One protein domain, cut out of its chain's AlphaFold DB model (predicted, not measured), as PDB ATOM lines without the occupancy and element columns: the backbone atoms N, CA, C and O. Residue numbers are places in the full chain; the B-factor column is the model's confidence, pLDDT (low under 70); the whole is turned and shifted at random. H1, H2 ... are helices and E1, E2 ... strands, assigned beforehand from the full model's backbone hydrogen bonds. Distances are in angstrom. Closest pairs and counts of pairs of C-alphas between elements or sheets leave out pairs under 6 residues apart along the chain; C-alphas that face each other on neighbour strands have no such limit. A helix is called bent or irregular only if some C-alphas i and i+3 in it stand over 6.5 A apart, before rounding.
ATOM      1  N   THR A 615      26.375  28.329-100.738       61.53
ATOM      2  CA  THR A 615      26.202  29.236 -99.595       61.53
ATOM      3  C   THR A 615      24.747  29.688 -99.414       61.53
ATOM      4  O   THR A 615      24.382  30.183 -98.347       61.53
ATOM      5  N   ASN A 616      23.885  29.503-100.426       79.25
ATOM      6  CA  ASN A 616      22.486  29.932-100.401       79.25
ATOM      7  C   ASN A 616      21.512  28.742-100.371       79.25
ATOM      8  O   ASN A 616      21.152  28.167-101.402       79.25
ATOM      9  N   LEU A 617      21.052  28.392 -99.168       82.44
ATOM     10  CA  LEU A 617      20.135  27.271 -98.942       82.44
ATOM     11  C   LEU A 617      18.731  27.509 -99.529       82.44
ATOM     12  O   LEU A 617      18.075  26.564 -99.974       82.44
ATOM     13  N   ALA A 618      18.262  28.761 -99.564       84.50
ATOM     14  CA  ALA A 618      16.923  29.090-100.057       84.50
ATOM     15  C   ALA A 618      16.791  28.868-101.572       84.50
ATOM     16  O   ALA A 618      15.758  28.393-102.044       84.50
ATOM     17  N   GLU A 619      17.848  29.176-102.323       86.06
ATOM     18  CA  GLU A 619      17.906  28.995-103.774       86.06
ATOM     19  C   GLU A 619      17.911  27.512-104.154       86.06
ATOM     20  O   GLU A 619      17.101  27.081-104.972       86.06
ATOM     21  N   GLN A 620      18.731  26.705-103.475       85.44
ATOM     22  CA  GLN A 620      18.772  25.258-103.697       85.44
ATOM     23  C   GLN A 620      17.440  24.593-103.330       85.44
ATOM     24  O   GLN A 620      16.905  23.789-104.091       85.44
ATOM     25  N   THR A 621      16.829  24.988-102.209       87.94
ATOM     26  CA  THR A 621      15.507  24.474-101.818       87.94
ATOM     27  C   THR A 621      14.428  24.837-102.850       87.94
ATOM     28  O   THR A 621      13.495  24.060-103.067       87.94
ATOM     29  N   ALA A 622      14.549  25.984-103.531       88.25
ATOM     30  CA  ALA A 622      13.615  26.395-104.578       88.25
ATOM     31  C   ALA A 622      13.670  25.490-105.822       88.25
ATOM     32  O   ALA A 622      12.617  25.237-106.408       88.25
ATOM     33  N   VAL A 623      14.843  24.948-106.175       87.25
ATOM     34  CA  VAL A 623      15.007  23.996-107.292       87.25
ATOM     35  C   VAL A 623      14.169  22.740-107.053       87.25
ATOM     36  O   VAL A 623      13.331  22.384-107.879       87.25
ATOM     37  N   TYR A 624      14.310  22.118-105.880       85.88
ATOM     38  CA  TYR A 624      13.540  20.919-105.531       85.88
ATOM     39  C   TYR A 624      12.051  21.209-105.332       85.88
ATOM     40  O   TYR A 624      11.199  20.373-105.632       85.88
ATOM     41  N   ARG A 625      11.702  22.412-104.866       88.88
ATOM     42  CA  ARG A 625      10.305  22.839-104.736       88.88
ATOM     43  C   ARG A 625       9.620  23.073-106.086       88.88
ATOM     44  O   ARG A 625       8.401  22.941-106.164       88.88
ATOM     45  N   ALA A 626      10.372  23.435-107.125       88.88
ATOM     46  CA  ALA A 626       9.846  23.655-108.471       88.88
ATOM     47  C   ALA A 626       9.478  22.347-109.198       88.88
ATOM     48  O   ALA A 626       8.806  22.394-110.231       88.88
ATOM     49  N   LEU A 627       9.876  21.190-108.659       85.75
ATOM     50  CA  LEU A 627       9.593  19.894-109.261       85.75
ATOM     51  C   LEU A 627       8.078  19.611-109.328       85.75
ATOM     52  O   LEU A 627       7.330  19.882-108.377       85.75
ATOM     53  N   PRO A 628       7.591  19.048-110.449       83.38
ATOM     54  CA  PRO A 628       6.178  18.744-110.621       83.38
ATOM     55  C   PRO A 628       5.734  17.712-109.580       83.38
ATOM     56  O   PRO A 628       6.325  16.653-109.461       83.38
ATOM     57  N   GLY A 629       4.680  18.018-108.819       84.31
ATOM     58  CA  GLY A 629       4.139  17.121-107.786       84.31
ATOM     59  C   GLY A 629       4.649  17.376-106.362       84.31
ATOM     60  O   GLY A 629       4.000  16.922-105.420       84.31
ATOM     61  N   VAL A 630       5.708  18.173-106.179       89.81
ATOM     62  CA  VAL A 630       6.203  18.597-104.857       89.81
ATOM     63  C   VAL A 630       5.408  19.810-104.349       89.81
ATOM     64  O   VAL A 630       5.111  20.747-105.093       89.81
ATOM     65  N   GLU A 631       5.013  19.797-103.075       91.31
ATOM     66  CA  GLU A 631       4.354  20.916-102.386       91.31
ATOM     67  C   GLU A 631       5.353  21.723-101.542       91.31
ATOM     68  O   GLU A 631       5.386  22.960-101.592       91.31
ATOM     69  N   ARG A 632       6.171  21.015-100.756       93.25
ATOM     70  CA  ARG A 632       7.191  21.576 -99.862       93.25
ATOM     71  C   ARG A 632       8.471  20.760 -99.980       93.25
ATOM     72  O   ARG A 632       8.416  19.542-100.105       93.25
ATOM     73  N   ALA A 633       9.602  21.443 -99.892       92.12
ATOM     74  CA  ALA A 633      10.929  20.850 -99.886       92.12
ATOM     75  C   ALA A 633      11.745  21.483 -98.758       92.12
ATOM     76  O   ALA A 633      11.528  22.649 -98.423       92.12
ATOM     77  N   SER A 634      12.656  20.710 -98.183       92.81
ATOM     78  CA  SER A 634      13.670  21.173 -97.243       92.81
ATOM     79  C   SER A 634      14.968  20.447 -97.547       92.81
ATOM     80  O   SER A 634      14.951  19.245 -97.811       92.81
ATOM     81  N   LEU A 635      16.077  21.168 -97.473       91.12
ATOM     82  CA  LEU A 635      17.416  20.615 -97.629       91.12
ATOM     83  C   LEU A 635      18.162  20.634 -96.301       91.12
ATOM     84  O   LEU A 635      17.772  21.327 -95.355       91.12
ATOM     85  N   GLY A 636      19.233  19.858 -96.243       89.44
ATOM     86  CA  GLY A 636      20.145  19.859 -95.118       89.44
ATOM     87  C   GLY A 636      21.318  18.923 -95.334       89.44
ATOM     88  O   GLY A 636      21.635  18.529 -96.459       89.44
ATOM     89  N   ASN A 637      21.956  18.594 -94.224       87.62
ATOM     90  CA  ASN A 637      23.091  17.704 -94.174       87.62
ATOM     91  C   ASN A 637      22.836  16.580 -93.157       87.62
ATOM     92  O   ASN A 637      22.276  16.818 -92.087       87.62
ATOM     93  N   VAL A 638      23.201  15.353 -93.506       83.75
ATOM     94  CA  VAL A 638      23.152  14.182 -92.634       83.75
ATOM     95  C   VAL A 638      24.548  13.585 -92.582       83.75
ATOM     96  O   VAL A 638      25.088  13.184 -93.612       83.75
ATOM     97  N   ASP A 639      25.110  13.533 -91.379       79.50
ATOM     98  CA  ASP A 639      26.480  13.101 -91.117       79.50
ATOM     99  C   ASP A 639      26.507  12.074 -89.981       79.50
ATOM    100  O   ASP A 639      25.725  12.161 -89.031       79.50
ATOM    101  N   VAL A 640      27.438  11.121 -90.046       77.75
ATOM    102  CA  VAL A 640      27.658  10.149 -88.968       77.75
ATOM    103  C   VAL A 640      28.780  10.638 -88.065       77.75
ATOM    104  O   VAL A 640      29.889  10.940 -88.505       77.75
ATOM    105  N   PHE A 641      28.465  10.708 -86.782       80.06
ATOM    106  CA  PHE A 641      29.364  11.088 -85.714       80.06
ATOM    107  C   PHE A 641      29.670   9.893 -84.825       80.06
ATOM    108  O   PHE A 641      28.871   8.974 -84.679       80.06
ATOM    109  N   PHE A 642      30.822   9.950 -84.177       77.38
ATOM    110  CA  PHE A 642      31.365   8.861 -83.394       77.38
ATOM    111  C   PHE A 642      31.697   9.347 -81.991       77.38
ATOM    112  O   PHE A 642      32.215  10.455 -81.786       77.38
ATOM    113  N   ARG A 643      31.399   8.494 -81.018       75.75
ATOM    114  CA  ARG A 643      31.839   8.641 -79.636       75.75
ATOM    115  C   ARG A 643      32.000   7.261 -79.027       75.75
ATOM    116  O   ARG A 643      31.044   6.490 -78.998       75.75
ATOM    117  N   ASP A 644      33.196   6.975 -78.530       73.00
ATOM    118  CA  ASP A 644      33.566   5.663 -78.004       73.00
ATOM    119  C   ASP A 644      33.301   4.560 -79.051       73.00
ATOM    120  O   ASP A 644      33.995   4.520 -80.062       73.00
ATOM    121  N   ASN A 645      32.279   3.720 -78.846       66.06
ATOM    122  CA  ASN A 645      31.868   2.648 -79.763       66.06
ATOM    123  C   ASN A 645      30.441   2.847 -80.315       66.06
ATOM    124  O   ASN A 645      29.773   1.884 -80.687       66.06
ATOM    125  N   LEU A 646      29.930   4.083 -80.271       69.38
ATOM    126  CA  LEU A 646      28.577   4.434 -80.692       69.38
ATOM    127  C   LEU A 646      28.616   5.370 -81.903       69.38
ATOM    128  O   LEU A 646      29.242   6.434 -81.867       69.38
ATOM    129  N   ASN A 647      27.879   4.977 -82.942       72.88
ATOM    130  CA  ASN A 647      27.663   5.765 -84.149       72.88
ATOM    131  C   ASN A 647      26.343   6.531 -83.994       72.88
ATOM    132  O   ASN A 647      25.294   5.933 -83.750       72.88
ATOM    133  N   ALA A 648      26.397   7.856 -84.101       78.06
ATOM    134  CA  ALA A 648      25.252   8.746 -83.994       78.06
ATOM    135  C   ALA A 648      25.053   9.523 -85.298       78.06
ATOM    136  O   ALA A 648      25.922  10.285 -85.718       78.06
ATOM    137  N   THR A 649      23.885   9.383 -85.911       81.75
ATOM    138  CA  THR A 649      23.477  10.151 -87.084       81.75
ATOM    139  C   THR A 649      23.029  11.549 -86.654       81.75
ATOM    140  O   THR A 649      22.044  11.716 -85.927       81.75
ATOM    141  N   VAL A 650      23.722  12.584 -87.125       87.44
ATOM    142  CA  VAL A 650      23.357  13.989 -86.921       87.44
ATOM    143  C   VAL A 650      22.681  14.520 -88.180       87.44
ATOM    144  O   VAL A 650      23.276  14.570 -89.252       87.44
ATOM    145  N   LYS A 651      21.427  14.950 -88.036       89.25
ATOM    146  CA  LYS A 651      20.603  15.554 -89.085       89.25
ATOM    147  C   LYS A 651      20.562  17.059 -88.899       89.25
ATOM    148  O   LYS A 651      19.853  17.583 -88.040       89.25
ATOM    149  N   ALA A 652      21.335  17.753 -89.707       91.62
ATOM    150  CA  ALA A 652      21.379  19.196 -89.782       91.62
ATOM    151  C   ALA A 652      20.331  19.684 -90.792       91.62
ATOM    152  O   ALA A 652      20.536  19.611 -92.000       91.62
ATOM    153  N   VAL A 653      19.187  20.170 -90.305       92.69
ATOM    154  CA  VAL A 653      18.033  20.547 -91.141       92.69
ATOM    155  C   VAL A 653      17.896  22.056 -91.284       92.69
ATOM    156  O   VAL A 653      18.261  22.810 -90.379       92.69
ATOM    157  N   ASP A 654      17.298  22.510 -92.387       92.44
ATOM    158  CA  ASP A 654      16.785  23.877 -92.444       92.44
ATOM    159  C   ASP A 654      15.525  24.028 -91.586       92.44
ATOM    160  O   ASP A 654      14.416  23.640 -91.957       92.44
ATOM    161  N   VAL A 655      15.707  24.648 -90.427       91.44
ATOM    162  CA  VAL A 655      14.669  24.906 -89.428       91.44
ATOM    163  C   VAL A 655      13.497  25.732 -89.982       91.44
ATOM    164  O   VAL A 655      12.379  25.624 -89.470       91.44
ATOM    165  N   ASP A 656      13.715  26.532 -91.031       90.06
ATOM    166  CA  ASP A 656      12.681  27.380 -91.630       90.06
ATOM    167  C   ASP A 656      11.709  26.597 -92.534       90.06
ATOM    168  O   ASP A 656      10.512  26.910 -92.579       90.06
ATOM    169  N   THR A 657      12.181  25.544 -93.209       91.81
ATOM    170  CA  THR A 657      11.376  24.743 -94.149       91.81
ATOM    171  C   THR A 657      11.031  23.343 -93.645       91.81
ATOM    172  O   THR A 657       9.973  22.815 -94.003       91.81
ATOM    173  N   TYR A 658      11.853  22.753 -92.774       91.50
ATOM    174  CA  TYR A 658      11.752  21.349 -92.362       91.50
ATOM    175  C   TYR A 658      10.417  20.999 -91.701       91.50
ATOM    176  O   TYR A 658       9.818  19.968 -92.009       91.50
ATOM    177  N   ALA A 659       9.881  21.879 -90.848       90.38
ATOM    178  CA  ALA A 659       8.590  21.647 -90.192       90.38
ATOM    179  C   ALA A 659       7.399  21.584 -91.169       90.38
ATOM    180  O   ALA A 659       6.333  21.095 -90.803       90.38
ATOM    181  N   GLN A 660       7.554  22.109 -92.391       90.62
ATOM    182  CA  GLN A 660       6.507  22.109 -93.415       90.62
ATOM    183  C   GLN A 660       6.617  20.895 -94.348       90.62
ATOM    184  O   GLN A 660       5.591  20.408 -94.834       90.62
ATOM    185  N   SER A 661       7.842  20.424 -94.606       89.44
ATOM    186  CA  SER A 661       8.109  19.256 -95.451       89.44
ATOM    187  C   SER A 661       7.975  17.928 -94.703       89.44
ATOM    188  O   SER A 661       7.643  16.924 -95.326       89.44
ATOM    189  N   SER A 662       8.177  17.912 -93.383       88.50
ATOM    190  CA  SER A 662       8.123  16.690 -92.579       88.50
ATOM    191  C   SER A 662       6.858  16.535 -91.739       88.50
ATOM    192  O   SER A 662       6.129  17.486 -91.449       88.50
ATOM    193  N   LYS A 663       6.564  15.281 -91.393       84.50
ATOM    194  CA  LYS A 663       5.378  14.836 -90.669       84.50
ATOM    195  C   LYS A 663       5.792  13.869 -89.564       84.50
ATOM    196  O   LYS A 663       6.165  12.730 -89.821       84.50
ATOM    197  N   TRP A 664       5.704  14.330 -88.321       83.81
ATOM    198  CA  TRP A 664       6.020  13.524 -87.141       83.81
ATOM    199  C   TRP A 664       4.728  13.143 -86.417       83.81
ATOM    200  O   TRP A 664       4.067  13.999 -85.829       83.81
ATOM    201  N   SER A 665       4.368  11.860 -86.464       72.81
ATOM    202  CA  SER A 665       3.089  11.359 -85.934       72.81
ATOM    203  C   SER A 665       3.119  11.026 -84.431       72.81
ATOM    204  O   SER A 665       2.063  10.850 -83.831       72.81
ATOM    205  N   PHE A 666       4.301  10.993 -83.799       70.56
ATOM    206  CA  PHE A 666       4.495  10.500 -82.417       70.56
ATOM    207  C   PHE A 666       4.948  11.565 -81.414       70.56
ATOM    208  O   PHE A 666       5.463  11.248 -80.344       70.56
ATOM    209  N   LEU A 667       4.753  12.840 -81.740       71.56
ATOM    210  CA  LEU A 667       5.040  13.924 -80.810       71.56
ATOM    211  C   LEU A 667       3.900  14.088 -79.787       71.56
ATOM    212  O   LEU A 667       2.727  14.060 -80.171       71.56
ATOM    213  N   PRO A 668       4.203  14.323 -78.495       66.44
ATOM    214  CA  PRO A 668       3.196  14.738 -77.525       66.44
ATOM    215  C   PRO A 668       2.474  16.002 -78.009       66.44
ATOM    216  O   PRO A 668       3.110  16.906 -78.546       66.44
ATOM    217  N   ALA A 669       1.169  16.123 -77.746       60.34
ATOM    218  CA  ALA A 669       0.378  17.290 -78.165       60.34
ATOM    219  C   ALA A 669       0.942  18.641 -77.663       60.34
ATOM    220  O   ALA A 669       0.679  19.681 -78.261       60.34
ATOM    221  N   SER A 670       1.740  18.630 -76.587       57.22
ATOM    222  CA  SER A 670       2.434  19.801 -76.035       57.22
ATOM    223  C   SER A 670       3.700  20.221 -76.798       57.22
ATOM    224  O   SER A 670       4.183  21.330 -76.582       57.22
ATOM    225  N   LYS A 671       4.246  19.373 -77.680       75.75
ATOM    226  CA  LYS A 671       5.493  19.608 -78.422       75.75
ATOM    227  C   LYS A 671       5.272  19.389 -79.915       75.75
ATOM    228  O   LYS A 671       5.562  18.331 -80.453       75.75
ATOM    229  N   SER A 672       4.764  20.401 -80.610       84.81
ATOM    230  CA  SER A 672       4.640  20.341 -82.070       84.81
ATOM    231  C   SER A 672       6.009  20.473 -82.760       84.81
ATOM    232  O   SER A 672       6.911  21.153 -82.258       84.81
ATOM    233  N   LEU A 673       6.167  19.885 -83.947       86.50
ATOM    234  CA  LEU A 673       7.394  20.038 -84.732       86.50
ATOM    235  C   LEU A 673       7.737  21.519 -85.036       86.50
ATOM    236  O   LEU A 673       8.891  21.904 -84.842       86.50
ATOM    237  N   PRO A 674       6.774  22.397 -85.396       89.81
ATOM    238  CA  PRO A 674       7.043  23.832 -85.534       89.81
ATOM    239  C   PRO A 674       7.569  24.494 -84.253       89.81
ATOM    240  O   PRO A 674       8.454  25.349 -84.326       89.81
ATOM    241  N   SER A 675       7.073  24.101 -83.071       89.00
ATOM    242  CA  SER A 675       7.591  24.637 -81.802       89.00
ATOM    243  C   SER A 675       9.028  24.195 -81.524       89.00
ATOM    244  O   SER A 675       9.833  25.014 -81.094       89.00
ATOM    245  N   LEU A 676       9.379  22.945 -81.844       88.88
ATOM    246  CA  LEU A 676      10.750  22.437 -81.721       88.88
ATOM    247  C   LEU A 676      11.719  23.182 -82.651       88.88
ATOM    248  O   LEU A 676      12.796  23.599 -82.224       88.88
ATOM    249  N   MET A 677      11.304  23.421 -83.896       92.88
ATOM    250  CA  MET A 677      12.077  24.214 -84.855       92.88
ATOM    251  C   MET A 677      12.251  25.659 -84.369       92.88
ATOM    252  O   MET A 677      13.354  26.202 -84.371       92.88
ATOM    253  N   THR A 678      11.192  26.270 -83.840       91.19
ATOM    254  CA  THR A 678      11.269  27.625 -83.272       91.19
ATOM    255  C   THR A 678      12.264  27.700 -82.106       91.19
ATOM    256  O   THR A 678      13.032  28.660 -82.023       91.19
ATOM    257  N   SER A 679      12.318  26.675 -81.247       89.56
ATOM    258  CA  SER A 679      13.293  26.578 -80.152       89.56
ATOM    259  C   SER A 679      14.739  26.474 -80.647       89.56
ATOM    260  O   SER A 679      15.604  27.175 -80.119       89.56
ATOM    261  N   LEU A 680      15.011  25.671 -81.684       90.06
ATOM    262  CA  LEU A 680      16.335  25.609 -82.322       90.06
ATOM    263  C   LEU A 680      16.730  26.968 -82.914       90.06
ATOM    264  O   LEU A 680      17.820  27.478 -82.646       90.06
ATOM    265  N   LYS A 681      15.808  27.607 -83.644       91.19
ATOM    266  CA  LYS A 681      16.026  28.923 -84.259       91.19
ATOM    267  C   LYS A 681      16.321  30.008 -83.224       91.19
ATOM    268  O   LYS A 681      17.203  30.840 -83.438       91.19
ATOM    269  N   ALA A 682      15.620  29.998 -82.090       90.31
ATOM    270  CA  ALA A 682      15.825  30.966 -81.013       90.31
ATOM    271  C   ALA A 682      17.247  30.907 -80.428       90.31
ATOM    272  O   ALA A 682      17.785  31.930 -80.001       90.31
ATOM    273  N   GLN A 683      17.886  29.732 -80.449       88.94
ATOM    274  CA  GLN A 683      19.238  29.545 -79.922       88.94
ATOM    275  C   GLN A 683      20.357  29.853 -80.929       88.94
ATOM    276  O   GLN A 683      21.510  29.967 -80.510       88.94
ATOM    277  N   ARG A 684      20.038  30.101 -82.210       87.38
ATOM    278  CA  ARG A 684      21.013  30.389 -83.283       87.38
ATOM    279  C   ARG A 684      21.989  31.516 -82.909       87.38
ATOM    280  O   ARG A 684      23.200  31.343 -82.992       87.38
ATOM    281  N   LYS A 685      21.488  32.646 -82.386       84.12
ATOM    282  CA  LYS A 685      22.332  33.790 -81.966       84.12
ATOM    283  C   LYS A 685      23.254  33.470 -80.785       84.12
ATOM    284  O   LYS A 685      24.363  33.988 -80.717       84.12
ATOM    285  N   LYS A 686      22.801  32.636 -79.845       84.06
ATOM    286  CA  LYS A 686      23.591  32.247 -78.666       84.06
ATOM    287  C   LYS A 686      24.699  31.270 -79.060       84.06
ATOM    288  O   LYS A 686      25.844  31.453 -78.654       84.06
ATOM    289  N   ALA A 687      24.370  30.304 -79.916       81.31
ATOM    290  CA  ALA A 687      25.304  29.321 -80.449       81.31
ATOM    291  C   ALA A 687      26.481  29.975 -81.192       81.31
ATOM    292  O   ALA A 687      27.625  29.540 -81.058       81.31
ATOM    293  N   GLN A 688      26.228  31.074 -81.913       77.25
ATOM    294  CA  GLN A 688      27.263  31.854 -82.601       77.25
ATOM    295  C   GLN A 688      28.369  32.369 -81.676       77.25
ATOM    296  O   GLN A 688      29.511  32.481 -82.123       77.25
ATOM    297  N   VAL A 689      28.050  32.649 -80.411       80.56
ATOM    298  CA  VAL A 689      29.000  33.179 -79.421       80.56
ATOM    299  C   VAL A 689      29.677  32.057 -78.635       80.56
ATOM    300  O   VAL A 689      30.876  32.124 -78.400       80.56
ATOM    301  N   THR A 690      28.932  31.024 -78.231       79.00
ATOM    302  CA  THR A 690      29.428  30.001 -77.293       79.00
ATOM    303  C   THR A 690      30.126  28.811 -77.953       79.00
ATOM    304  O   THR A 690      30.637  27.960 -77.237       79.00
ATOM    305  N   SER A 691      30.129  28.723 -79.286       81.44
ATOM    306  CA  SER A 691      30.647  27.577 -80.056       81.44
ATOM    307  C   SER A 691      30.018  26.223 -79.698       81.44
ATOM    308  O   SER A 691      30.651  25.177 -79.793       81.44
ATOM    309  N   ILE A 692      28.752  26.246 -79.278       87.19
ATOM    310  CA  ILE A 692      27.989  25.065 -78.857       87.19
ATOM    311  C   ILE A 692      26.769  24.932 -79.767       87.19
ATOM    312  O   ILE A 692      26.052  25.913 -79.977       87.19
ATOM    313  N   ILE A 693      26.529  23.729 -80.287       92.12
ATOM    314  CA  ILE A 693      25.453  23.439 -81.236       92.12
ATOM    315  C   ILE A 693      24.185  23.018 -80.474       92.12
ATOM    316  O   ILE A 693      24.184  21.984 -79.809       92.12
ATOM    317  N   PRO A 694      23.087  23.781 -80.560       93.00
ATOM    318  CA  PRO A 694      21.810  23.384 -79.993       93.00
ATOM    319  C   PRO A 694      21.261  22.143 -80.709       93.00
ATOM    320  O   PRO A 694      21.177  22.125 -81.937       93.00
ATOM    321  N   ALA A 695      20.867  21.129 -79.942       92.81
ATOM    322  CA  ALA A 695      20.434  19.837 -80.457       92.81
ATOM    323  C   ALA A 695      19.135  19.358 -79.804       92.81
ATOM    324  O   ALA A 695      18.913  19.529 -78.601       92.81
ATOM    325  N   ILE A 696      18.292  18.722 -80.612       91.81
ATOM    326  CA  ILE A 696      17.184  17.887 -80.154       91.81
ATOM    327  C   ILE A 696      17.650  16.445 -80.289       91.81
ATOM    328  O   ILE A 696      18.094  16.036 -81.361       91.81
ATOM    329  N   VAL A 697      17.573  15.689 -79.202       89.50
ATOM    330  CA  VAL A 697      18.141  14.339 -79.142       89.50
ATOM    331  C   VAL A 697      17.037  13.323 -78.918       89.50
ATOM    332  O   VAL A 697      16.079  13.576 -78.180       89.50
ATOM    333  N   ASP A 698      17.169  12.176 -79.567       84.25
ATOM    334  CA  ASP A 698      16.265  11.063 -79.354       84.25
ATOM    335  C   ASP A 698      16.433  10.439 -77.952       84.25
ATOM    336  O   ASP A 698      17.531  10.364 -77.393       84.25
ATOM    337  N   ALA A 699      15.335   9.986 -77.350       81.62
ATOM    338  CA  ALA A 699      15.318   9.406 -76.012       81.62
ATOM    339  C   ALA A 699      16.162   8.124 -75.930       81.62
ATOM    340  O   ALA A 699      16.842   7.910 -74.920       81.62
ATOM    341  N   ALA A 700      16.166   7.306 -76.989       76.50
ATOM    342  CA  ALA A 700      17.019   6.123 -77.080       76.50
ATOM    343  C   ALA A 700      18.505   6.510 -77.071       76.50
ATOM    344  O   ALA A 700      19.291   5.932 -76.319       76.50
ATOM    345  N   THR A 701      18.872   7.565 -77.806       78.81
ATOM    346  CA  THR A 701      20.238   8.113 -77.833       78.81
ATOM    347  C   THR A 701      20.668   8.652 -76.468       78.81
ATOM    348  O   THR A 701      21.781   8.383 -76.017       78.81
ATOM    349  N   LEU A 702      19.784   9.365 -75.758       83.31
ATOM    350  CA  LEU A 702      20.074   9.830 -74.396       83.31
ATOM    351  C   LEU A 702      20.318   8.665 -73.437       83.31
ATOM    352  O   LEU A 702      21.241   8.721 -72.628       83.31
ATOM    353  N   LYS A 703      19.519   7.599 -73.541       83.12
ATOM    354  CA  LYS A 703      19.684   6.400 -72.716       83.12
ATOM    355  C   LYS A 703      20.988   5.669 -73.038       83.12
ATOM    356  O   LYS A 703      21.685   5.284 -72.102       83.12
ATOM    357  N   ALA A 704      21.317   5.510 -74.321       77.88
ATOM    358  CA  ALA A 704      22.538   4.851 -74.782       77.88
ATOM    359  C   ALA A 704      23.806   5.608 -74.354       77.88
ATOM    360  O   ALA A 704      24.781   4.994 -73.939       77.88
ATOM    361  N   LEU A 705      23.768   6.943 -74.379       80.12
ATOM    362  CA  LEU A 705      24.885   7.800 -73.967       80.12
ATOM    363  C   LEU A 705      24.871   8.172 -72.472       80.12
ATOM    364  O   LEU A 705      25.718   8.952 -72.036       80.12
ATOM    365  N   HIS A 706      23.913   7.661 -71.690       83.50
ATOM    366  CA  HIS A 706      23.692   8.028 -70.284       83.50
ATOM    367  C   HIS A 706      23.574   9.552 -70.044       83.50
ATOM    368  O   HIS A 706      24.035  10.080 -69.030       83.50
ATOM    369  N   LEU A 707      22.943  10.271 -70.976       84.56
ATOM    370  CA  LEU A 707      22.744  11.722 -70.944       84.56
ATOM    371  C   LEU A 707      21.341  12.092 -70.429       84.56
ATOM    372  O   LEU A 707      20.396  11.309 -70.486       84.56
ATOM    373  N   GLN A 708      21.195  13.327 -69.952       88.19
ATOM    374  CA  GLN A 708      19.916  13.937 -69.565       88.19
ATOM    375  C   GLN A 708      19.711  15.250 -70.338       88.19
ATOM    376  O   GLN A 708      20.695  15.868 -70.760       88.19
ATOM    377  N   PRO A 709      18.458  15.709 -70.516       85.50
ATOM    378  CA  PRO A 709      18.172  16.994 -71.149       85.50
ATOM    379  C   PRO A 709      18.912  18.157 -70.471       85.50
ATOM    380  O   PRO A 709      19.097  18.140 -69.256       85.50
ATOM    381  N   HIS A 710      19.265  19.197 -71.233       87.12
ATOM    382  CA  HIS A 710      20.020  20.379 -70.778       87.12
ATOM    383  C   HIS A 710      21.498  20.139 -70.429       87.12
ATOM    384  O   HIS A 710      22.134  21.011 -69.837       87.12
ATOM    385  N   MET A 711      22.073  18.999 -70.821       89.75
ATOM    386  CA  MET A 711      23.519  18.770 -70.762       89.75
ATOM    387  C   MET A 711      24.202  19.022 -72.109       89.75
ATOM    388  O   MET A 711      23.600  18.874 -73.175       89.75
ATOM    389  N   ALA A 712      25.480  19.404 -72.045       88.94
ATOM    390  CA  ALA A 712      26.357  19.460 -73.205       88.94
ATOM    391  C   ALA A 712      27.156  18.158 -73.339       88.94
ATOM    392  O   ALA A 712      27.537  17.550 -72.338       88.94
ATOM    393  N   PHE A 713      27.425  17.741 -74.568       90.69
ATOM    394  CA  PHE A 713      28.238  16.570 -74.884       90.69
ATOM    395  C   PHE A 713      28.991  16.803 -76.194       90.69
ATOM    396  O   PHE A 713      28.571  17.622 -77.005       90.69
ATOM    397  N   SER A 714      30.100  16.101 -76.406       88.75
ATOM    398  CA  SER A 714      30.888  16.235 -77.633       88.75
ATOM    399  C   SER A 714      30.835  14.956 -78.453       88.75
ATOM    400  O   SER A 714      30.879  13.861 -77.889       88.75
ATOM    401  N   LEU A 715      30.755  15.112 -79.771       86.81
ATOM    402  CA  LEU A 715      30.899  14.036 -80.745       86.81
ATOM    403  C   LEU A 715      31.975  14.408 -81.761       86.81
ATOM    404  O   LEU A 715      32.193  15.592 -82.027       86.81
ATOM    405  N   SER A 716      32.603  13.403 -82.357       83.44
ATOM    406  CA  SER A 716      33.640  13.600 -83.366       83.44
ATOM    407  C   SER A 716      33.180  13.078 -84.719       83.44
ATOM    408  O   SER A 716      32.584  12.009 -84.796       83.44
ATOM    409  N   ILE A 717      33.474  13.809 -85.787       79.75
ATOM    410  CA  ILE A 717      33.320  13.324 -87.162       79.75
ATOM    411  C   ILE A 717      34.700  13.018 -87.742       79.75
ATOM    412  O   ILE A 717      35.647  13.784 -87.536       79.75
ATOM    413  N   TYR A 718      34.821  11.893 -88.445       71.75
ATOM    414  CA  TYR A 718      36.041  11.549 -89.170       71.75
ATOM    415  C   TYR A 718      36.048  12.235 -90.531       71.75
ATOM    416  O   TYR A 718      35.073  12.165 -91.278       71.75
ATOM    417  N   VAL A 719      37.171  12.863 -90.868       65.31
ATOM    418  CA  VAL A 719      37.432  13.366 -92.214       65.31
ATOM    419  C   VAL A 719      38.679  12.668 -92.747       65.31
ATOM    420  O   VAL A 719      39.722  12.628 -92.087       65.31
ATOM    421  N   SER A 720      38.555  12.058 -93.924       55.53
ATOM    422  CA  SER A 720      39.644  11.313 -94.551       55.53
ATOM    423  C   SER A 720      40.781  12.247 -94.978       55.53
ATOM    424  O   SER A 720      40.560  13.337 -95.507       55.53
ATOM    425  N   ASN A 721      42.016  11.810 -94.728       53.47
ATOM    426  CA  ASN A 721      43.228  12.547 -95.078       53.47
ATOM    427  C   ASN A 721      43.556  12.289 -96.568       53.47
ATOM    428  O   ASN A 721      43.564  11.121 -96.980       53.47
ATOM    429  N   PRO A 722      43.804  13.310 -97.408       42.25
ATOM    430  CA  PRO A 722      44.198  13.105 -98.800       42.25
ATOM    431  C   PRO A 722      45.510  12.311 -98.880       42.25
ATOM    432  O   PRO A 722      46.572  12.818 -98.535       42.25
ATOM    433  N   GLY A 723      45.435  11.050 -99.321       40.22
ATOM    434  CA  GLY A 723      46.607  10.195 -99.560       40.22
ATOM    435  C   GLY A 723      46.500   8.747 -99.067       40.22
ATOM    436  O   GLY A 723      47.304   7.915 -99.479       40.22
ATOM    437  N   SER A 724      45.515   8.385 -98.234       41.03
ATOM    438  CA  SER A 724      45.346   6.988 -97.797       41.03
ATOM    439  C   SER A 724      44.584   6.157 -98.841       41.03
ATOM    440  O   SER A 724      43.358   6.206 -98.909       41.03
ATOM    441  N   SER A 725      45.291   5.376 -99.660       36.56
ATOM    442  CA  SER A 725      44.692   4.504-100.688       36.56
ATOM    443  C   SER A 725      44.090   3.196-100.158       36.56
ATOM    444  O   SER A 725      43.416   2.514-100.918       36.56
ATOM    445  N   ASN A 726      44.301   2.850 -98.883       35.06
ATOM    446  CA  ASN A 726      43.908   1.552 -98.313       35.06
ATOM    447  C   ASN A 726      42.792   1.669 -97.261       35.06
ATOM    448  O   ASN A 726      42.798   0.951 -96.265       35.06
ATOM    449  N   ALA A 727      41.841   2.583 -97.450       35.00
ATOM    450  CA  ALA A 727      40.638   2.618 -96.625       35.00
ATOM    451  C   ALA A 727      39.612   1.610 -97.168       35.00
ATOM    452  O   ALA A 727      38.603   1.989 -97.755       35.00
ATOM    453  N   THR A 728      39.866   0.314 -96.984       33.81
ATOM    454  CA  THR A 728      38.745  -0.613 -96.806       33.81
ATOM    455  C   THR A 728      38.112  -0.222 -95.480       33.81
ATOM    456  O   THR A 728      38.702  -0.439 -94.422       33.81
ATOM    457  N   VAL A 729      36.983   0.474 -95.555       35.94
ATOM    458  CA  VAL A 729      36.209   0.894 -94.392       35.94
ATOM    459  C   VAL A 729      35.637  -0.371 -93.759       35.94
ATOM    460  O   VAL A 729      34.645  -0.911 -94.232       35.94
ATOM    461  N   ASP A 730      36.307  -0.881 -92.731       33.78
ATOM    462  CA  ASP A 730      35.666  -1.727 -91.734       33.78
ATOM    463  C   ASP A 730      34.863  -0.786 -90.813       33.78
ATOM    464  O   ASP A 730      35.461   0.064 -90.150       33.78
ATOM    465  N   PRO A 731      33.521  -0.872 -90.776       36.69
ATOM    466  CA  PRO A 731      32.691   0.032 -89.977       36.69
ATOM    467  C   PRO A 731      32.846  -0.168 -88.461       36.69
ATOM    468  O   PRO A 731      32.272   0.602 -87.688       36.69
ATOM    469  N   THR A 732      33.569  -1.209 -88.025       34.53
ATOM    470  CA  THR A 732      33.721  -1.573 -86.606       34.53
ATOM    471  C   THR A 732      35.033  -1.125 -85.977       34.53
ATOM    472  O   THR A 732      35.160  -1.149 -84.751       34.53
ATOM    473  N   THR A 733      36.001  -0.686 -86.779       36.22
ATOM    474  CA  THR A 733      37.290  -0.205 -86.288       36.22
ATOM    475  C   THR A 733      37.404   1.304 -86.521       36.22
ATOM    476  O   THR A 733      37.184   1.778 -87.637       36.22
ATOM    477  N   PRO A 734      37.728   2.106 -85.485       42.44
ATOM    478  CA  PRO A 734      38.054   3.513 -85.680       42.44
ATOM    479  C   PRO A 734      39.149   3.619 -86.750       42.44
ATOM    480  O   PRO A 734      40.167   2.933 -86.632       42.44
ATOM    481  N   PRO A 735      38.981   4.432 -87.806       46.50
ATOM    482  CA  PRO A 735      40.012   4.570 -88.818       46.50
ATOM    483  C   PRO A 735      41.229   5.256 -88.190       46.50
ATOM    484  O   PRO A 735      41.270   6.479 -88.059       46.50
ATOM    485  N   ASP A 736      42.248   4.467 -87.844       42.69
ATOM    486  CA  ASP A 736      43.494   4.874 -87.167       42.69
ATOM    487  C   ASP A 736      44.344   5.918 -87.937       42.69
ATOM    488  O   ASP A 736      45.474   6.223 -87.554       42.69
ATOM    489  N   ARG A 737      43.850   6.478 -89.053       49.25
ATOM    490  CA  ARG A 737      44.591   7.407 -89.930       49.25
ATOM    491  C   ARG A 737      43.800   8.634 -90.422       49.25
ATOM    492  O   ARG A 737      44.295   9.346 -91.294       49.25
ATOM    493  N   GLY A 738      42.598   8.897 -89.894       55.59
ATOM    494  CA  GLY A 738      41.781  10.075 -90.248       55.59
ATOM    495  C   GLY A 738      41.917  11.246 -89.265       55.59
ATOM    496  O   GLY A 738      42.159  11.039 -88.077       55.59
ATOM    497  N   THR A 739      41.713  12.481 -89.734       65.75
ATOM    498  CA  THR A 739      41.637  13.659 -88.851       65.75
ATOM    499  C   THR A 739      40.229  13.762 -88.274       65.75
ATOM    500  O   THR A 739      39.241  13.712 -89.007       65.75
ATOM    501  N   THR A 740      40.120  13.896 -86.953       74.38
ATOM    502  CA  THR A 740      38.832  14.027 -86.262       74.38
ATOM    503  C   THR A 740      38.493  15.488 -85.997       74.38
ATOM    504  O   THR A 740      39.312  16.256 -85.492       74.38
ATOM    505  N   VAL A 741      37.258  15.880 -86.311       81.06
ATOM    506  CA  VAL A 741      36.712  17.197 -85.963       81.06
ATOM    507  C   VAL A 741      35.724  17.013 -84.816       81.06
ATOM    508  O   VAL A 741      34.653  16.433 -84.992       81.06
ATOM    509  N   GLY A 742      36.096  17.484 -83.626       85.38
ATOM    510  CA  GLY A 742      35.240  17.443 -82.441       85.38
ATOM    511  C   GLY A 742      34.254  18.610 -82.412       85.38
ATOM    512  O   GLY A 742      34.661  19.769 -82.493       85.38
ATOM    513  N   LEU A 743      32.965  18.314 -82.248       89.25
ATOM    514  CA  LEU A 743      31.894  19.297 -82.087       89.25
ATOM    515  C   LEU A 743      31.171  19.099 -80.758       89.25
ATOM    516  O   LEU A 743      30.890  17.974 -80.348       89.25
ATOM    517  N   THR A 744      30.832  20.206 -80.096       91.31
ATOM    518  CA  THR A 744      30.077  20.196 -78.837       91.31
ATOM    519  C   THR A 744      28.615  20.547 -79.084       91.31
ATOM    520  O   THR A 744      28.293  21.606 -79.622       91.31
ATOM    521  N   PHE A 745      27.727  19.671 -78.633       91.94
ATOM    522  CA  PHE A 745      26.277  19.776 -78.721       91.94
ATOM    523  C   PHE A 745      25.677  20.089 -77.349       91.94
ATOM    524  O   PHE A 745      26.207  19.673 -76.322       91.94
ATOM    525  N   PHE A 746      24.554  20.802 -77.318       92.50
ATOM    526  CA  PHE A 746      23.773  21.089 -76.117       92.50
ATOM    527  C   PHE A 746      22.329  20.651 -76.304       92.50
ATOM    528  O   PHE A 746      21.652  21.096 -77.231       92.50
ATOM    529  N   ILE A 747      21.855  19.791 -75.406       92.00
ATOM    530  CA  ILE A 747      20.528  19.184 -75.498       92.00
ATOM    531  C   ILE A 747      19.484  20.213 -75.066       92.00
ATOM    532  O   ILE A 747      19.335  20.484 -73.876       92.00
ATOM    533  N   ILE A 748      18.738  20.768 -76.019       89.75
ATOM    534  CA  ILE A 748      17.625  21.679 -75.717       89.75
ATOM    535  C   ILE A 748      16.427  20.891 -75.221       89.75
ATOM    536  O   ILE A 748      15.769  21.281 -74.261       89.75
ATOM    537  N   ASP A 749      16.122  19.809 -75.926       88.75
ATOM    538  CA  ASP A 749      14.959  18.997 -75.648       88.75
ATOM    539  C   ASP A 749      15.180  17.555 -76.110       88.75
ATOM    540  O   ASP A 749      16.039  17.272 -76.951       88.75
ATOM    541  N   SER A 750      14.381  16.653 -75.551       87.19
ATOM    542  CA  SER A 750      14.333  15.244 -75.916       87.19
ATOM    543  C   SER A 750      12.988  14.894 -76.540       87.19
ATOM    544  O   SER A 750      11.929  15.262 -76.007       87.19
ATOM    545  N   VAL A 751      13.030  14.133 -77.628       86.75
ATOM    546  CA  VAL A 751      11.851  13.547 -78.280       86.75
ATOM    547  C   VAL A 751      11.896  12.029 -78.173       86.75
ATOM    548  O   VAL A 751      12.941  11.464 -77.879       86.75
ATOM    549  N   SER A 752      10.753  11.370 -78.348       79.75
ATOM    550  CA  SER A 752      10.667   9.909 -78.240       79.75
ATOM    551  C   SER A 752      11.292   9.166 -79.416       79.75
ATOM    552  O   SER A 752      11.620   8.000 -79.251       79.75
ATOM    553  N   HIS A 753      11.321   9.805 -80.589       81.19
ATOM    554  CA  HIS A 753      11.930   9.293 -81.813       81.19
ATOM    555  C   HIS A 753      12.145  10.434 -82.806       81.19
ATOM    556  O   HIS A 753      11.284  11.316 -82.926       81.19
ATOM    557  N   ILE A 754      13.249  10.398 -83.547       83.88
ATOM    558  CA  ILE A 754      13.483  11.256 -84.714       83.88
ATOM    559  C   ILE A 754      13.457  10.347 -85.945       83.88
ATOM    560  O   ILE A 754      14.293   9.449 -86.022       83.88
ATOM    561  N   PRO A 755      12.550  10.571 -86.920       81.38
ATOM    562  CA  PRO A 755      12.471   9.720 -88.097       81.38
ATOM    563  C   PRO A 755      13.820   9.575 -88.798       81.38
ATOM    564  O   PRO A 755      14.457  10.569 -89.188       81.38
ATOM    565  N   SER A 756      14.255   8.323 -88.939       70.75
ATOM    566  CA  SER A 756      15.511   8.007 -89.590       70.75
ATOM    567  C   SER A 756      15.395   6.965 -90.683       70.75
ATOM    568  O   SER A 756      15.128   5.795 -90.434       70.75
ATOM    569  N   PHE A 757      15.637   7.441 -91.905       63.69
ATOM    570  CA  PHE A 757      15.988   6.651 -93.066       63.69
ATOM    571  C   PHE A 757      17.508   6.735 -93.224       63.69
ATOM    572  O   PHE A 757      18.007   7.651 -93.881       63.69
ATOM    573  N   ASP A 758      18.238   5.850 -92.546       53.44
ATOM    574  CA  ASP A 758      19.694   5.786 -92.669       53.44
ATOM    575  C   ASP A 758      20.051   4.727 -93.710       53.44
ATOM    576  O   ASP A 758      19.939   3.527 -93.483       53.44
ATOM    577  N   ALA A 759      20.444   5.205 -94.890       43.16
ATOM    578  CA  ALA A 759      20.963   4.404 -95.992       43.16
ATOM    579  C   ALA A 759      22.492   4.242 -95.903       43.16
ATOM    580  O   ALA A 759      23.192   4.310 -96.910       43.16
ATOM    581  N   LEU A 760      23.020   4.068 -94.693       39.78
ATOM    582  CA  LEU A 760      24.444   3.857 -94.457       39.78
ATOM    583  C   LEU A 760      24.635   2.460 -93.850       39.78
ATOM    584  O   LEU A 760      24.195   2.188 -92.738       39.78
ATOM    585  N   ASP A 761      25.249   1.600 -94.664       36.03
ATOM    586  CA  ASP A 761      25.673   0.215 -94.439       36.03
ATOM    587  C   ASP A 761      24.606  -0.821 -94.050       36.03
ATOM    588  O   ASP A 761      24.562  -1.353 -92.941       36.03
ATOM    589  N   ALA A 762      23.891  -1.301 -95.073       35.47
ATOM    590  CA  ALA A 762      23.248  -2.621 -95.079       35.47
ATOM    591  C   ALA A 762      24.231  -3.801 -94.858       35.47
ATOM    592  O   ALA A 762      23.813  -4.956 -94.811       35.47
ATOM    593  N   GLY A 763      25.539  -3.531 -94.753       33.88
ATOM    594  CA  GLY A 763      26.588  -4.532 -94.574       33.88
ATOM    595  C   GLY A 763      26.976  -4.833 -93.126       33.88
ATOM    596  O   GLY A 763      27.663  -5.829 -92.919       33.88
ATOM    597  N   ASN A 764      26.575  -4.022 -92.134       34.25
ATOM    598  CA  ASN A 764      27.095  -4.168 -90.767       34.25
ATOM    599  C   ASN A 764      26.068  -3.825 -89.670       34.25
ATOM    600  O   ASN A 764      26.264  -2.944 -88.837       34.25
ATOM    601  N   ILE A 765      24.940  -4.542 -89.681       39.62
ATOM    602  CA  ILE A 765      23.810  -4.381 -88.742       39.62
ATOM    603  C   ILE A 765      24.070  -5.149 -87.424       39.62
ATOM    604  O   ILE A 765      23.153  -5.617 -86.745       39.62
ATOM    605  N   ASP A 766      25.333  -5.280 -87.019       35.16
ATOM    606  CA  ASP A 766      25.674  -5.890 -85.740       35.16
ATOM    607  C   ASP A 766      25.494  -4.854 -84.611       35.16
ATOM    608  O   ASP A 766      26.333  -4.000 -84.344       35.16
ATOM    609  N   ASN A 767      24.352  -4.947 -83.922       39.41
ATOM    610  CA  ASN A 767      24.071  -4.387 -82.588       39.41
ATOM    611  C   ASN A 767      24.132  -2.857 -82.361       39.41
ATOM    612  O   ASN A 767      24.010  -2.433 -81.206       39.41
ATOM    613  N   SER A 768      24.244  -2.000 -83.378       41.69
ATOM    614  CA  SER A 768      24.247  -0.547 -83.145       41.69
ATOM    615  C   SER A 768      22.832   0.001 -82.867       41.69
ATOM    616  O   SER A 768      21.911  -0.036 -83.687       41.69
ATOM    617  N   THR A 769      22.639   0.514 -81.650       50.72
ATOM    618  CA  THR A 769      21.456   1.300 -81.268       50.72
ATOM    619  C   THR A 769      21.406   2.545 -82.150       50.72
ATOM    620  O   THR A 769      22.298   3.390 -82.075       50.72
ATOM    621  N   HIS A 770      20.387   2.648 -83.009       58.19
ATOM    622  CA  HIS A 770      20.250   3.758 -83.952       58.19
ATOM    623  C   HIS A 770      20.132   5.065 -83.169       58.19
ATOM    624  O   HIS A 770      19.117   5.337 -82.531       58.19
ATOM    625  N   SER A 771      21.198   5.857 -83.175       74.31
ATOM    626  CA  SER A 771      21.268   7.087 -82.400       74.31
ATOM    627  C   SER A 771      21.089   8.274 -83.327       74.31
ATOM    628  O   SER A 771      21.911   8.476 -84.212       74.31
ATOM    629  N   THR A 772      20.022   9.055 -83.149       82.44
ATOM    630  CA  THR A 772      19.690  10.173 -84.045       82.44
ATOM    631  C   THR A 772      19.629  11.491 -83.280       82.44
ATOM    632  O   THR A 772      19.047  11.592 -82.197       82.44
ATOM    633  N   ILE A 773      20.227  12.531 -83.860       89.31
ATOM    634  CA  ILE A 773      20.287  13.886 -83.306       89.31
ATOM    635  C   ILE A 773      19.849  14.877 -84.384       89.31
ATOM    636  O   ILE A 773      20.302  14.794 -85.520       89.31
ATOM    637  N   LEU A 774      18.994  15.840 -84.041       92.19
ATOM    638  CA  LEU A 774      18.512  16.882 -84.950       92.19
ATOM    639  C   LEU A 774      19.083  18.250 -84.556       92.19
ATOM    640  O   LEU A 774      18.941  18.681 -83.408       92.19
ATOM    641  N   VAL A 775      19.690  18.951 -85.513       93.94
ATOM    642  CA  VAL A 775      20.311  20.273 -85.322       93.94
ATOM    643  C   VAL A 775      19.930  21.242 -86.440       93.94
ATOM    644  O   VAL A 775      19.449  20.849 -87.499       93.94
ATOM    645  N   ASP A 776      20.156  22.531 -86.204       94.19
ATOM    646  CA  ASP A 776      19.999  23.577 -87.217       94.19
ATOM    647  C   ASP A 776      21.194  23.607 -88.181       94.19
ATOM    648  O   ASP A 776      22.323  23.820 -87.735       94.19
ATOM    649  N   TYR A 777      20.952  23.474 -89.489       91.62
ATOM    650  CA  TYR A 777      22.006  23.435 -90.510       91.62
ATOM    651  C   TYR A 777      22.898  24.676 -90.513       91.62
ATOM    652  O   TYR A 777      24.120  24.556 -90.555       91.62
ATOM    653  N   GLN A 778      22.317  25.873 -90.402       89.56
ATOM    654  CA  GLN A 778      23.107  27.111 -90.422       89.56
ATOM    655  C   GLN A 778      24.045  27.202 -89.215       89.56
ATOM    656  O   GLN A 778      25.211  27.571 -89.347       89.56
ATOM    657  N   THR A 779      23.540  26.838 -88.032       91.06
ATOM    658  CA  THR A 779      24.354  26.797 -86.815       91.06
ATOM    659  C   THR A 779      25.426  25.713 -86.908       91.06
ATOM    660  O   THR A 779      26.581  25.981 -86.593       91.06
ATOM    661  N   TYR A 780      25.059  24.516 -87.364       90.88
ATOM    662  CA  TYR A 780      25.966  23.385 -87.552       90.88
ATOM    663  C   TYR A 780      27.136  23.741 -88.474       90.88
ATOM    664  O   TYR A 780      28.290  23.647 -88.059       90.88
ATOM    665  N   ASN A 781      26.836  24.240 -89.676       89.12
ATOM    666  CA  ASN A 781      27.839  24.561 -90.686       89.12
ATOM    667  C   ASN A 781      28.816  25.646 -90.192       89.12
ATOM    668  O   ASN A 781      30.032  25.518 -90.320       89.12
ATOM    669  N   GLN A 782      28.297  26.676 -89.514       88.12
ATOM    670  CA  GLN A 782      29.126  27.738 -88.947       88.12
ATOM    671  C   GLN A 782      30.073  27.240 -87.842       88.12
ATOM    672  O   GLN A 782      31.219  27.690 -87.769       88.12
ATOM    673  N   GLN A 783      29.612  26.352 -86.954       89.00
ATOM    674  CA  GLN A 783      30.477  25.808 -85.898       89.00
ATOM    675  C   GLN A 783      31.487  24.806 -86.443       89.00
ATOM    676  O   GLN A 783      32.626  24.793 -85.977       89.00
ATOM    677  N   TYR A 784      31.105  24.026 -87.452       87.56
ATOM    678  CA  TYR A 784      32.024  23.148 -88.163       87.56
ATOM    679  C   TYR A 784      33.179  23.938 -88.787       87.56
ATOM    680  O   TYR A 784      34.337  23.652 -88.488       87.56
ATOM    681  N   GLY A 785      32.885  25.004 -89.541       85.69
ATOM    682  CA  GLY A 785      33.920  25.850 -90.142       85.69
ATOM    683  C   GLY A 785      34.858  26.487 -89.112       85.69
ATOM    684  O   GLY A 785      36.072  26.542 -89.317       85.69
ATOM    685  N   LYS A 786      34.333  26.889 -87.944       85.38
ATOM    686  CA  LYS A 786      35.166  27.351 -86.822       85.38
ATOM    687  C   LYS A 786      36.060  26.243 -86.268       85.38
ATOM    688  O   LYS A 786      37.246  26.489 -86.065       85.38
ATOM    689  N   ALA A 787      35.524  25.048 -86.030       84.62
ATOM    690  CA  ALA A 787      36.300  23.912 -85.536       84.62
ATOM    691  C   ALA A 787      37.430  23.543 -86.512       84.62
ATOM    692  O   ALA A 787      38.570  23.367 -86.089       84.62
ATOM    693  N   VAL A 788      37.148  23.543 -87.817       82.56
ATOM    694  CA  VAL A 788      38.147  23.330 -88.875       82.56
ATOM    695  C   VAL A 788      39.209  24.437 -88.881       82.56
ATOM    696  O   VAL A 788      40.399  24.137 -88.939       82.56
ATOM    697  N   SER A 789      38.823  25.708 -88.723       80.69
ATOM    698  CA  SER A 789      39.775  26.833 -88.656       80.69
ATOM    699  C   SER A 789      40.715  26.793 -87.442       80.69
ATOM    700  O   SER A 789      41.781  27.400 -87.461       80.69
ATOM    701  N   LEU A 790      40.356  26.070 -86.376       78.38
ATOM    702  CA  LEU A 790      41.237  25.864 -85.221       78.38
ATOM    703  C   LEU A 790      42.271  24.755 -85.472       78.38
ATOM    704  O   LEU A 790      43.332  24.757 -84.850       78.38
ATOM    705  N   LEU A 791      41.990  23.840 -86.403       74.44
ATOM    706  CA  LEU A 791      42.874  22.738 -86.807       74.44
ATOM    707  C   LEU A 791      43.867  23.152 -87.921       74.44
ATOM    708  O   LEU A 791      44.786  22.404 -88.265       74.44
ATOM    709  N   SER A 792      43.702  24.353 -88.489       58.31
ATOM    710  CA  SER A 792      44.164  24.743 -89.829       58.31
ATOM    711  C   SER A 792      45.630  25.187 -89.973       58.31
ATOM    712  O   SER A 792      45.936  25.907 -90.922       58.31
ATOM    713  N   LYS A 793      46.559  24.787 -89.091       58.06
ATOM    714  CA  LYS A 793      47.999  24.976 -89.384       58.06
ATOM    715  C   LYS A 793      48.583  23.882 -90.289       58.06
ATOM    716  O   LYS A 793      49.436  24.217 -91.098       58.06
ATOM    717  N   ASP A 794      48.046  22.656 -90.238       56.16
ATOM    718  CA  ASP A 794      48.546  21.488 -91.003       56.16
ATOM    719  C   ASP A 794      47.461  20.758 -91.842       56.16
ATOM    720  O   ASP A 794      47.736  19.736 -92.463       56.16
ATOM    721  N   HIS A 795      46.214  21.259 -91.880       63.50
ATOM    722  CA  HIS A 795      45.036  20.526 -92.393       63.50
ATOM    723  C   HIS A 795      44.211  21.304 -93.443       63.50
ATOM    724  O   HIS A 795      42.981  21.313 -93.405       63.50
ATOM    725  N   SER A 796      44.871  21.979 -94.393       60.44
ATOM    726  CA  SER A 796      44.243  22.856 -95.409       60.44
ATOM    727  C   SER A 796      43.301  22.163 -96.406       60.44
ATOM    728  O   SER A 796      42.687  22.829 -97.232       60.44
ATOM    729  N   TYR A 797      43.200  20.838 -96.348       62.94
ATOM    730  CA  TYR A 797      42.344  20.012 -97.200       62.94
ATOM    731  C   TYR A 797      40.941  19.771 -96.618       62.94
ATOM    732  O   TYR A 797      40.098  19.165 -97.278       62.94
ATOM    733  N   LEU A 798      40.695  20.175 -95.366       67.38
ATOM    734  CA  LEU A 798      39.378  20.054 -94.747       67.38
ATOM    735  C   LEU A 798      38.451  21.143 -95.312       67.38
ATOM    736  O   LEU A 798      38.820  22.322 -95.279       67.38
ATOM    737  N   PRO A 799      37.252  20.795 -95.813       70.69
ATOM    738  CA  PRO A 799      36.330  21.788 -96.344       70.69
ATOM    739  C   PRO A 799      35.895  22.753 -95.234       70.69
ATOM    740  O   PRO A 799      35.572  22.338 -94.124       70.69
ATOM    741  N   ALA A 800      35.877  24.055 -95.534       73.06
ATOM    742  CA  ALA A 800      35.476  25.083 -94.569       73.06
ATOM    743  C   ALA A 800      33.977  25.024 -94.218       73.06
ATOM    744  O   ALA A 800      33.570  25.519 -93.169       73.06
ATOM    745  N   GLU A 801      33.166  24.410 -95.082       79.75
ATOM    746  CA  GLU A 801      31.723  24.248 -94.923       79.75
ATOM    747  C   GLU A 801      31.291  22.824 -95.308       79.75
ATOM    748  O   GLU A 801      31.890  22.195 -96.183       79.75
ATOM    749  N   ARG A 802      30.237  22.311 -94.665       83.00
ATOM    750  CA  ARG A 802      29.594  21.033 -95.006       83.00
ATOM    751  C   ARG A 802      28.575  21.232 -96.123       83.00
ATOM    752  O   ARG A 802      27.719  22.113 -96.048       83.00
ATOM    753  N   THR A 803      28.637  20.374 -97.133       83.12
ATOM    754  CA  THR A 803      27.722  20.348 -98.278       83.12
ATOM    755  C   THR A 803      26.308  19.940 -97.890       83.12
ATOM    756  O   THR A 803      26.082  19.244 -96.894       83.12
TER     757      THR A 803
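Overview. This is residues 615 to 803 of the 1006 residues of the protein "FtsX domain-containing protein" of Tengunoibacter tsumagoiensis (UniProt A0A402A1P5). A six-stranded sheet folds back on itself like part of a barrel: the leaf E1 E2 E6 faces the leaf E5 E4, with E3 as the hinge, and the edge strands E1 and E4 come within 4.8 A of each other. H3 and H5 pack on one face of this sheet and the short H4 on the opposite face, while H1 packs on E1 alone and H2 stands at the sheet's level. The 189 printed residues hold five named helices and six named strands, in the order H1 E1 E2 H2 H3 E3 H4 E4 E5 E6 H5, of mixed class; the mixed sheet runs E1 E2 E6 E3 E5 E4. The whole is compact, with a radius of gyration of the C-alphas of 17.1 A, and its rounded outline spans 47 by 38 by 37 A.

Arrangement. H1, residues 617 to 625, is on the sheet through E1, residues 630 to 643; their closest C-alphas are those of Arg 625 and Ala 633, 5.3 A. E1, an edge strand, forms a hairpin with E2, residues 646 to 653; N 639 and O 650 are within hydrogen-bond range at 3.0 A. H2, residues 658 to 661, is at the sheet's level, with a height over the sheet of 2.3 A. H3, residues 673 to 690, only just touches H2, with 3 pairs of C-alphas within 8 A, and does so with its residues 673 to 677 alone; the closest C-alphas are those of Ala 659 and Pro 674, 5.4 A apart. H3 is irregular, with C-alphas 682 and 685 7.2 A apart, and has a kink of 39 degrees near residue 684. E3, residues 693 to 698, leads into H4, residues 699 to 704. E4, residues 712 to 719, is the other edge strand; the C-alphas of Phe 641 in E1 and Ile 717 in E4, the closest of the two strands, are 4.8 A apart. E4 forms a hairpin with E5, residues 739 to 751, where N 745 and O 713 are 2.7 A apart. E5 bends by 84 degrees at residue 748 and is parallel to E3, with N 695 and O 746 at 2.8 A. E6, residues 771 to 776, is parallel to E2, with N 651 and O 773 at 2.8 A, and antiparallel to E3, with N 774 and O 696 at 2.8 A. H3 lies over E6 and E3 at a height over the sheet of 8.3 A, and H4 lies over E6 at 6.3 A on the opposite face. H5, residues 777 to 791, is on the same face as H3; with residues 779 to 783 alone it touches residues 684 to 688 of H3, at a shallow tilt of 27 degrees, the same way, and the closest C-alphas are those of Arg 684 and Thr 779, 6.0 A. Every O i to N i+4 pair is within hydrogen-bond range in H4 and H5; in H1 it is 4 of 5 and in H3 11 of 14, while H2 is too short for such a pair.

Along the chain. H1 begins at C-alpha 617, (20.135, 27.271, -98.942). From first to last C-alpha E1 measures 37.3 A, E2 21.9 A, H3 25.3 A, E4 22.8 A, E5 31.6 A and H5 21.2 A. E1 ends at C-alpha 643, (31.839, 8.641, -79.636), and H5 ends at C-alpha 791, (42.874, 22.738, -86.807).

Size, cuts and confidence. The two C-alphas farthest apart, those of Ala 669 and Gly 723, are 51.4 A apart. The printed part has no cut. The links H2 to H3, E4 to E5 and E5 to E6 are long. The mean pLDDT of the printed part is 75.9, and 48 residues are under 70, among them residues 719 to 739 and 757 to 770.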